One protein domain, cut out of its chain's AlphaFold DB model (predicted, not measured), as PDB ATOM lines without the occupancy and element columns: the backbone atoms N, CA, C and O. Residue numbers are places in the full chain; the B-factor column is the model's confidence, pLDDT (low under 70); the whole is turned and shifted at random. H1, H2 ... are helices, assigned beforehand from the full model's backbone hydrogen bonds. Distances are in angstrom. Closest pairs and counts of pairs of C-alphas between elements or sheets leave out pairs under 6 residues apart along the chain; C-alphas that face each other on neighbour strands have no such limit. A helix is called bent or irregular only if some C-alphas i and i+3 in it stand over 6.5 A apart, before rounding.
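This is residues 242 to 293 of the 293 residues of an uncharacterized protein of Beauveria bassiana (UniProt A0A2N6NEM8). One long helix, H1, bends into two arms; short H2 folds back and packs on the second arm, H1b, while residues 242 to 250 of H1a stick out. The printed part has 52 residues with two named helices, H1 then H2, and no named strand: all helix. It is loose, radius of gyration of the C-alphas 12.4 A, a rod spanning 44 by 17 by 16 A.

Find C-alpha 242 at (164.257, 143.147, 95.393), where H1, residues 242 to 268, begins. By hydrogen bonds assigned as one helix, it is bent: C-alphas 257 and 260 are 7.8 A apart. H1a, residues 242 to 257, measures 21.8 A; H1b, residues 260 to 268, 12.6 A. H2, residues 276 to 281, ends at C-alpha 281, (171.414, 130.011, 78.040).

H1a and H1b stand at a steep tilt of 65 degrees. H1b and H2 touch, closest C-alphas Trp 262 and Ser 279, 5.5 A. H1a and H2 are close but not clearly touching, closest C-alphas Ala 255 and Ser 279, 7.5 A. Every O i to N i+4 pair is within hydrogen-bond range in H1a and H1b; in H2, 0 of 2, against 2 of 3 O i to N i+3 pairs.

C-alphas 242 and 293 are farthest apart, 44.2 A. There is no cut; the H1 to H2 link is short. Residues 284 to 293 have pLDDT under 70.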
ATOM      1  N   GLU A 242     163.542 144.141  94.578       70.88
ATOM      2  CA  GLU A 242     164.257 143.147  95.393       70.88
ATOM      3  C   GLU A 242     163.941 141.695  95.018       70.88
ATOM      4  O   GLU A 242     164.830 140.841  95.078       70.88
ATOM      5  N   ASN A 243     162.709 141.413  94.592       77.44
ATOM      6  CA  ASN A 243     162.314 140.085  94.138       77.44
ATOM      7  C   ASN A 243     162.949 139.747  92.787       77.44
ATOM      8  O   ASN A 243     163.420 138.625  92.622       77.44
ATOM      9  N   ASP A 244     163.029 140.706  91.865       74.50
ATOM     10  CA  ASP A 244     163.666 140.521  90.559       74.50
ATOM     11  C   ASP A 244     165.168 140.243  90.722       74.50
ATOM     12  O   ASP A 244     165.710 139.325  90.114       74.50
ATOM     13  N   VAL A 245     165.844 140.976  91.613       71.62
ATOM     14  CA  VAL A 245     167.266 140.754  91.935       71.62
ATOM     15  C   VAL A 245     167.460 139.400  92.591       71.62
ATOM     16  O   VAL A 245     168.368 138.653  92.227       71.62
ATOM     17  N   LYS A 246     166.587 139.044  93.539       75.75
ATOM     18  CA  LYS A 246     166.607 137.724  94.168       75.75
ATOM     19  C   LYS A 246     166.402 136.629  93.126       75.75
ATOM     20  O   LYS A 246     167.104 135.628  93.192       75.75
ATOM     21  N   PHE A 247     165.504 136.820  92.162       78.88
ATOM     22  CA  PHE A 247     165.283 135.888  91.062       78.88
ATOM     23  C   PHE A 247     166.520 135.769  90.169       78.88
ATOM     24  O   PHE A 247     166.972 134.649  89.938       78.88
ATOM     25  N   VAL A 248     167.123 136.884  89.738       73.81
ATOM     26  CA  VAL A 248     168.370 136.888  88.949       73.81
ATOM     27  C   VAL A 248     169.481 136.155  89.701       73.81
ATOM     28  O   VAL A 248     170.108 135.259  89.143       73.81
ATOM     29  N   ARG A 249     169.665 136.443  90.994       72.06
ATOM     30  CA  ARG A 249     170.667 135.787  91.844       72.06
ATOM     31  C   ARG A 249     170.387 134.301  92.029       72.06
ATOM     32  O   ARG A 249     171.297 133.488  91.917       72.06
ATOM     33  N   CYS A 250     169.143 133.928  92.321       79.12
ATOM     34  CA  CYS A 250     168.740 132.530  92.441       79.12
ATOM     35  C   CYS A 250     168.962 131.787  91.126       79.12
ATOM     36  O   CYS A 250     169.470 130.675  91.159       79.12
ATOM     37  N   THR A 251     168.663 132.414  89.992       79.75
ATOM     38  CA  THR A 251     168.870 131.846  88.659       79.75
ATOM     39  C   THR A 251     170.361 131.682  88.354       79.75
ATOM     40  O   THR A 251     170.780 130.601  87.953       79.75
ATOM     41  N   ALA A 252     171.189 132.695  88.633       75.00
ATOM     42  CA  ALA A 252     172.642 132.611  88.477       75.00
ATOM     43  C   ALA A 252     173.259 131.547  89.404       75.00
ATOM     44  O   ALA A 252     174.091 130.753  88.974       75.00
ATOM     45  N   ASN A 253     172.819 131.476  90.665       79.50
ATOM     46  CA  ASN A 253     173.250 130.451  91.619       79.50
ATOM     47  C   ASN A 253     172.806 129.047  91.187       79.50
ATOM     48  O   ASN A 253     173.591 128.108  91.288       79.50
ATOM     49  N   TYR A 254     171.570 128.900  90.701       81.44
ATOM     50  CA  TYR A 254     171.026 127.643  90.183       81.44
ATOM     51  C   TYR A 254     171.837 127.152  88.986       81.44
ATOM     52  O   TYR A 254     172.254 125.994  88.964       81.44
ATOM     53  N   ALA A 255     172.129 128.053  88.043       81.06
ATOM     54  CA  ALA A 255     172.975 127.774  86.894       81.06
ATOM     55  C   ALA A 255     174.391 127.358  87.315       81.06
ATOM     56  O   ALA A 255     174.881 126.320  86.877       81.06
ATOM     57  N   ARG A 256     175.025 128.105  88.233       80.62
ATOM     58  CA  ARG A 256     176.360 127.769  88.762       80.62
ATOM     59  C   ARG A 256     176.387 126.410  89.466       80.62
ATOM     60  O   ARG A 256     177.318 125.642  89.255       80.62
ATOM     61  N   ALA A 257     175.371 126.093  90.268       86.06
ATOM     62  CA  ALA A 257     175.287 124.822  90.989       86.06
ATOM     63  C   ALA A 257     175.118 123.613  90.054       86.06
ATOM     64  O   ALA A 257     175.596 122.525  90.366       86.06
ATOM     65  N   ARG A 258     174.459 123.805  88.906       87.12
ATOM     66  CA  ARG A 258     174.204 122.755  87.910       87.12
ATOM     67  C   ARG A 258     175.231 122.690  86.792       87.12
ATOM     68  O   ARG A 258     175.124 121.806  85.955       87.12
ATOM     69  N   GLU A 259     176.242 123.555  86.771       84.06
ATOM     70  CA  GLU A 259     177.153 123.691  85.627       84.06
ATOM     71  C   GLU A 259     177.795 122.360  85.189       84.06
ATOM     72  O   GLU A 259     177.907 122.089  83.996       84.06
ATOM     73  N   VAL A 260     178.149 121.476  86.128       87.25
ATOM     74  CA  VAL A 260     178.691 120.142  85.802       87.25
ATOM     75  C   VAL A 260     177.633 119.220  85.183       87.25
ATOM     76  O   VAL A 260     177.918 118.520  84.214       87.25
ATOM     77  N   GLU A 261     176.419 119.206  85.732       89.88
ATOM     78  CA  GLU A 261     175.304 118.378  85.255       89.88
ATOM     79  C   GLU A 261     174.807 118.863  83.893       89.88
ATOM     80  O   GLU A 261     174.703 118.089  82.949       89.88
ATOM     81  N   TRP A 262     174.602 120.168  83.765       90.75
ATOM     82  CA  TRP A 262     174.228 120.830  82.529       90.75
ATOM     83  C   TRP A 262     175.275 120.649  81.439       90.75
ATOM     84  O   TRP A 262     174.909 120.399  80.297       90.75
ATOM     85  N   ARG A 263     176.572 120.664  81.761       86.62
ATOM     86  CA  ARG A 263     177.610 120.312  80.784       86.62
ATOM     87  C   ARG A 263     177.421 118.899  80.232       86.62
ATOM     88  O   ARG A 263     177.420 118.735  79.015       86.62
ATOM     89  N   ARG A 264     177.186 117.911  81.104       88.50
ATOM     90  CA  ARG A 264     176.928 116.516  80.702       88.50
ATOM     91  C   ARG A 264     175.640 116.376  79.895       88.50
ATOM     92  O   ARG A 264     175.635 115.688  78.884       88.50
ATOM     93  N   LEU A 265     174.572 117.054  80.315       86.94
ATOM     94  CA  LEU A 265     173.292 117.069  79.609       86.94
ATOM     95  C   LEU A 265     173.435 117.652  78.200       86.94
ATOM     96  O   LEU A 265     172.893 117.137  77.227       86.94
ATOM     97  N   ARG A 266     174.199 118.735  78.070       84.62
ATOM     98  CA  ARG A 266     174.481 119.313  76.763       84.62
ATOM     99  C   ARG A 266     175.302 118.327  75.912       84.62
ATOM    100  O   ARG A 266     175.017 118.170  74.728       84.62
ATOM    101  N   GLU A 267     176.304 117.655  76.488       83.50
ATOM    102  CA  GLU A 267     177.129 116.622  75.826       83.50
ATOM    103  C   GLU A 267     176.341 115.379  75.387       83.50
ATOM    104  O   GLU A 267     176.676 114.801  74.352       83.50
ATOM    105  N   SER A 268     175.285 114.993  76.109       85.56
ATOM    106  CA  SER A 268     174.461 113.831  75.760       85.56
ATOM    107  C   SER A 268     173.532 114.065  74.567       85.56
ATOM    108  O   SER A 268     173.031 113.090  74.017       85.56
ATOM    109  N   HIS A 269     173.335 115.320  74.141       80.38
ATOM    110  CA  HIS A 269     172.386 115.698  73.080       80.38
ATOM    111  C   HIS A 269     170.948 115.232  73.367       80.38
ATOM    112  O   HIS A 269     170.184 114.954  72.448       80.38
ATOM    113  N   ASP A 270     170.574 115.151  74.645       82.81
ATOM    114  CA  ASP A 270     169.222 114.783  75.065       82.81
ATOM    115  C   ASP A 270     168.277 115.983  74.908       82.81
ATOM    116  O   ASP A 270     168.005 116.725  75.855       82.81
ATOM    117  N   TYR A 271     167.843 116.215  73.667       79.88
ATOM    118  CA  TYR A 271     167.005 117.355  73.284       79.88
ATOM    119  C   TYR A 271     165.635 117.357  73.976       79.88
ATOM    120  O   TYR A 271     165.046 118.426  74.140       79.88
ATOM    121  N   ASP A 272     165.152 116.184  74.389       80.75
ATOM    122  CA  ASP A 272     163.858 116.012  75.053       80.75
ATOM    123  C   ASP A 272     163.931 116.320  76.554       80.75
ATOM    124  O   ASP A 272     162.902 116.510  77.212       80.75
ATOM    125  N   HIS A 273     165.140 116.426  77.113       83.12
ATOM    126  CA  HIS A 273     165.308 116.790  78.507       83.12
ATOM    127  C   HIS A 273     164.829 118.235  78.751       83.12
ATOM    128  O   HIS A 273     165.287 119.172  78.088       83.12
ATOM    129  N   PRO A 274     163.978 118.478  79.766       83.50
ATOM    130  CA  PRO A 274     163.332 119.778  79.980       83.50
ATOM    131  C   PRO A 274     164.323 120.923  80.232       83.50
ATOM    132  O   PRO A 274     164.052 122.079  79.913       83.50
ATOM    133  N   GLU A 275     165.495 120.612  80.784       84.88
ATOM    134  CA  GLU A 275     166.543 121.604  81.037       84.88
ATOM    135  C   GLU A 275     167.532 121.775  79.874       84.88
ATOM    136  O   GLU A 275     168.414 122.628  79.956       84.88
ATOM    137  N   TYR A 276     167.411 121.019  78.776       82.06
ATOM    138  CA  TYR A 276     168.411 121.018  77.704       82.06
ATOM    139  C   TYR A 276     168.603 122.406  77.081       82.06
ATOM    140  O   TYR A 276     169.727 122.893  76.959       82.06
ATOM    141  N   TYR A 277     167.520 123.104  76.742       77.88
ATOM    142  CA  TYR A 277     167.596 124.454  76.170       77.88
ATOM    143  C   TYR A 277     167.929 125.529  77.209       77.88
ATOM    144  O   TYR A 277     168.615 126.499  76.899       77.88
ATOM    145  N   ILE A 278     167.495 125.348  78.458       81.50
ATOM    146  CA  ILE A 278     167.795 126.290  79.543       81.50
ATOM    147  C   ILE A 278     169.283 126.244  79.879       81.50
ATOM    148  O   ILE A 278     169.921 127.288  79.989       81.50
ATOM    149  N   SER A 279     169.858 125.044  79.953       83.31
ATOM    150  CA  SER A 279     171.277 124.832  80.228       83.31
ATOM    151  C   SER A 279     172.200 125.531  79.228       83.31
ATOM    152  O   SER A 279     173.339 125.858  79.554       83.31
ATOM    153  N   GLN A 280     171.712 125.769  78.010       78.94
ATOM    154  CA  GLN A 280     172.434 126.455  76.946       78.94
ATOM    155  C   GLN A 280     172.476 127.973  77.150       78.94
ATOM    156  O   GLN A 280     173.474 128.598  76.810       78.94
ATOM    157  N   MET A 281     171.449 128.567  77.769       77.12
ATOM    158  CA  MET A 281     171.414 130.011  78.040       77.12
ATOM    159  C   MET A 281     172.486 130.470  79.042       77.12
ATOM    160  O   MET A 281     172.851 131.644  79.044       77.12
ATOM    161  N   PHE A 282     172.981 129.562  79.887       76.75
ATOM    162  CA  PHE A 282     173.957 129.855  80.945       76.75
ATOM    163  C   PHE A 282     175.364 129.317  80.658       76.75
ATOM    164  O   PHE A 282     176.253 129.430  81.500       76.75
ATOM    165  N   GLU A 283     175.593 128.728  79.484       73.44
ATOM    166  CA  GLU A 283     176.916 128.242  79.105       73.44
ATOM    167  C   GLU A 283     177.809 129.438  78.733       73.44
ATOM    168  O   GLU A 283     177.603 130.076  77.702       73.44
ATOM    169  N   GLN A 284     178.820 129.745  79.558       59.50
ATOM    170  CA  GLN A 284     179.727 130.890  79.333       59.50
ATOM    171  C   GLN A 284     180.391 130.867  77.947       59.50
ATOM    172  O   GLN A 284     180.619 131.912  77.348       59.50
ATOM    173  N   ASN A 285     180.652 129.666  77.425       63.66
ATOM    174  CA  ASN A 285     181.221 129.427  76.102       63.66
ATOM    175  C   ASN A 285     180.237 128.635  75.233       63.66
ATOM    176  O   ASN A 285     180.630 127.613  74.661       63.66
ATOM    177  N   TRP A 286     178.959 129.042  75.209       67.81
ATOM    178  CA  TRP A 286     177.899 128.316  74.499       67.81
ATOM    179  C   TRP A 286     178.347 127.918  73.073       67.81
ATOM    180  O   TRP A 286     179.064 128.663  72.404       67.81
ATOM    181  N   LYS A 287     177.985 126.711  72.605       48.78
ATOM    182  CA  LYS A 287     178.288 126.168  71.256       48.78
ATOM    183  C   LYS A 287     176.992 125.677  70.585       48.78
ATOM    184  O   LYS A 287     176.291 124.898  71.226       48.78
ATOM    185  N   PRO A 288     176.640 126.044  69.327       52.84
ATOM    186  CA  PRO A 288     175.498 125.472  68.653       52.84
ATOM    187  C   PRO A 288     175.892 124.037  68.356       52.84
ATOM    188  O   PRO A 288     176.948 123.760  67.774       52.84
ATOM    189  N   ARG A 289     175.059 123.120  68.814       60.94
ATOM    190  CA  ARG A 289     175.265 121.699  68.598       60.94
ATOM    191  C   ARG A 289     174.613 121.362  67.268       60.94
ATOM    192  O   ARG A 289     173.467 121.745  67.034       60.94
ATOM    193  N   SER A 290     175.358 120.714  66.376       53.38
ATOM    194  CA  SER A 290     174.776 120.134  65.167       53.38
ATOM    195  C   SER A 290     173.644 119.213  65.609       53.38
ATOM    196  O   SER A 290     173.863 118.379  66.488       53.38
ATOM    197  N   MET A 291     172.438 119.384  65.063       48.91
ATOM    198  CA  MET A 291     171.399 118.382  65.287       48.91
ATOM    199  C   MET A 291     171.879 117.089  64.641       48.91
ATOM    200  O   MET A 291     172.153 117.065  63.439       48.91
ATOM    201  N   VAL A 292     172.040 116.050  65.455       54.56
ATOM    202  CA  VAL A 292     172.158 114.690  64.941       54.56
ATOM    203  C   VAL A 292     170.742 114.322  64.508       54.56
ATOM    204  O   VAL A 292     169.900 114.032  65.353       54.56
ATOM    205  N   VAL A 293     170.458 114.495  63.216       40.94
ATOM    206  CA  VAL A 293     169.228 114.005  62.580       40.94
ATOM    207  C   VAL A 293     169.465 112.575  62.127       40.94
ATOM    208  O   VAL A 293     170.538 112.344  61.521       40.94
TER     209      VAL A 293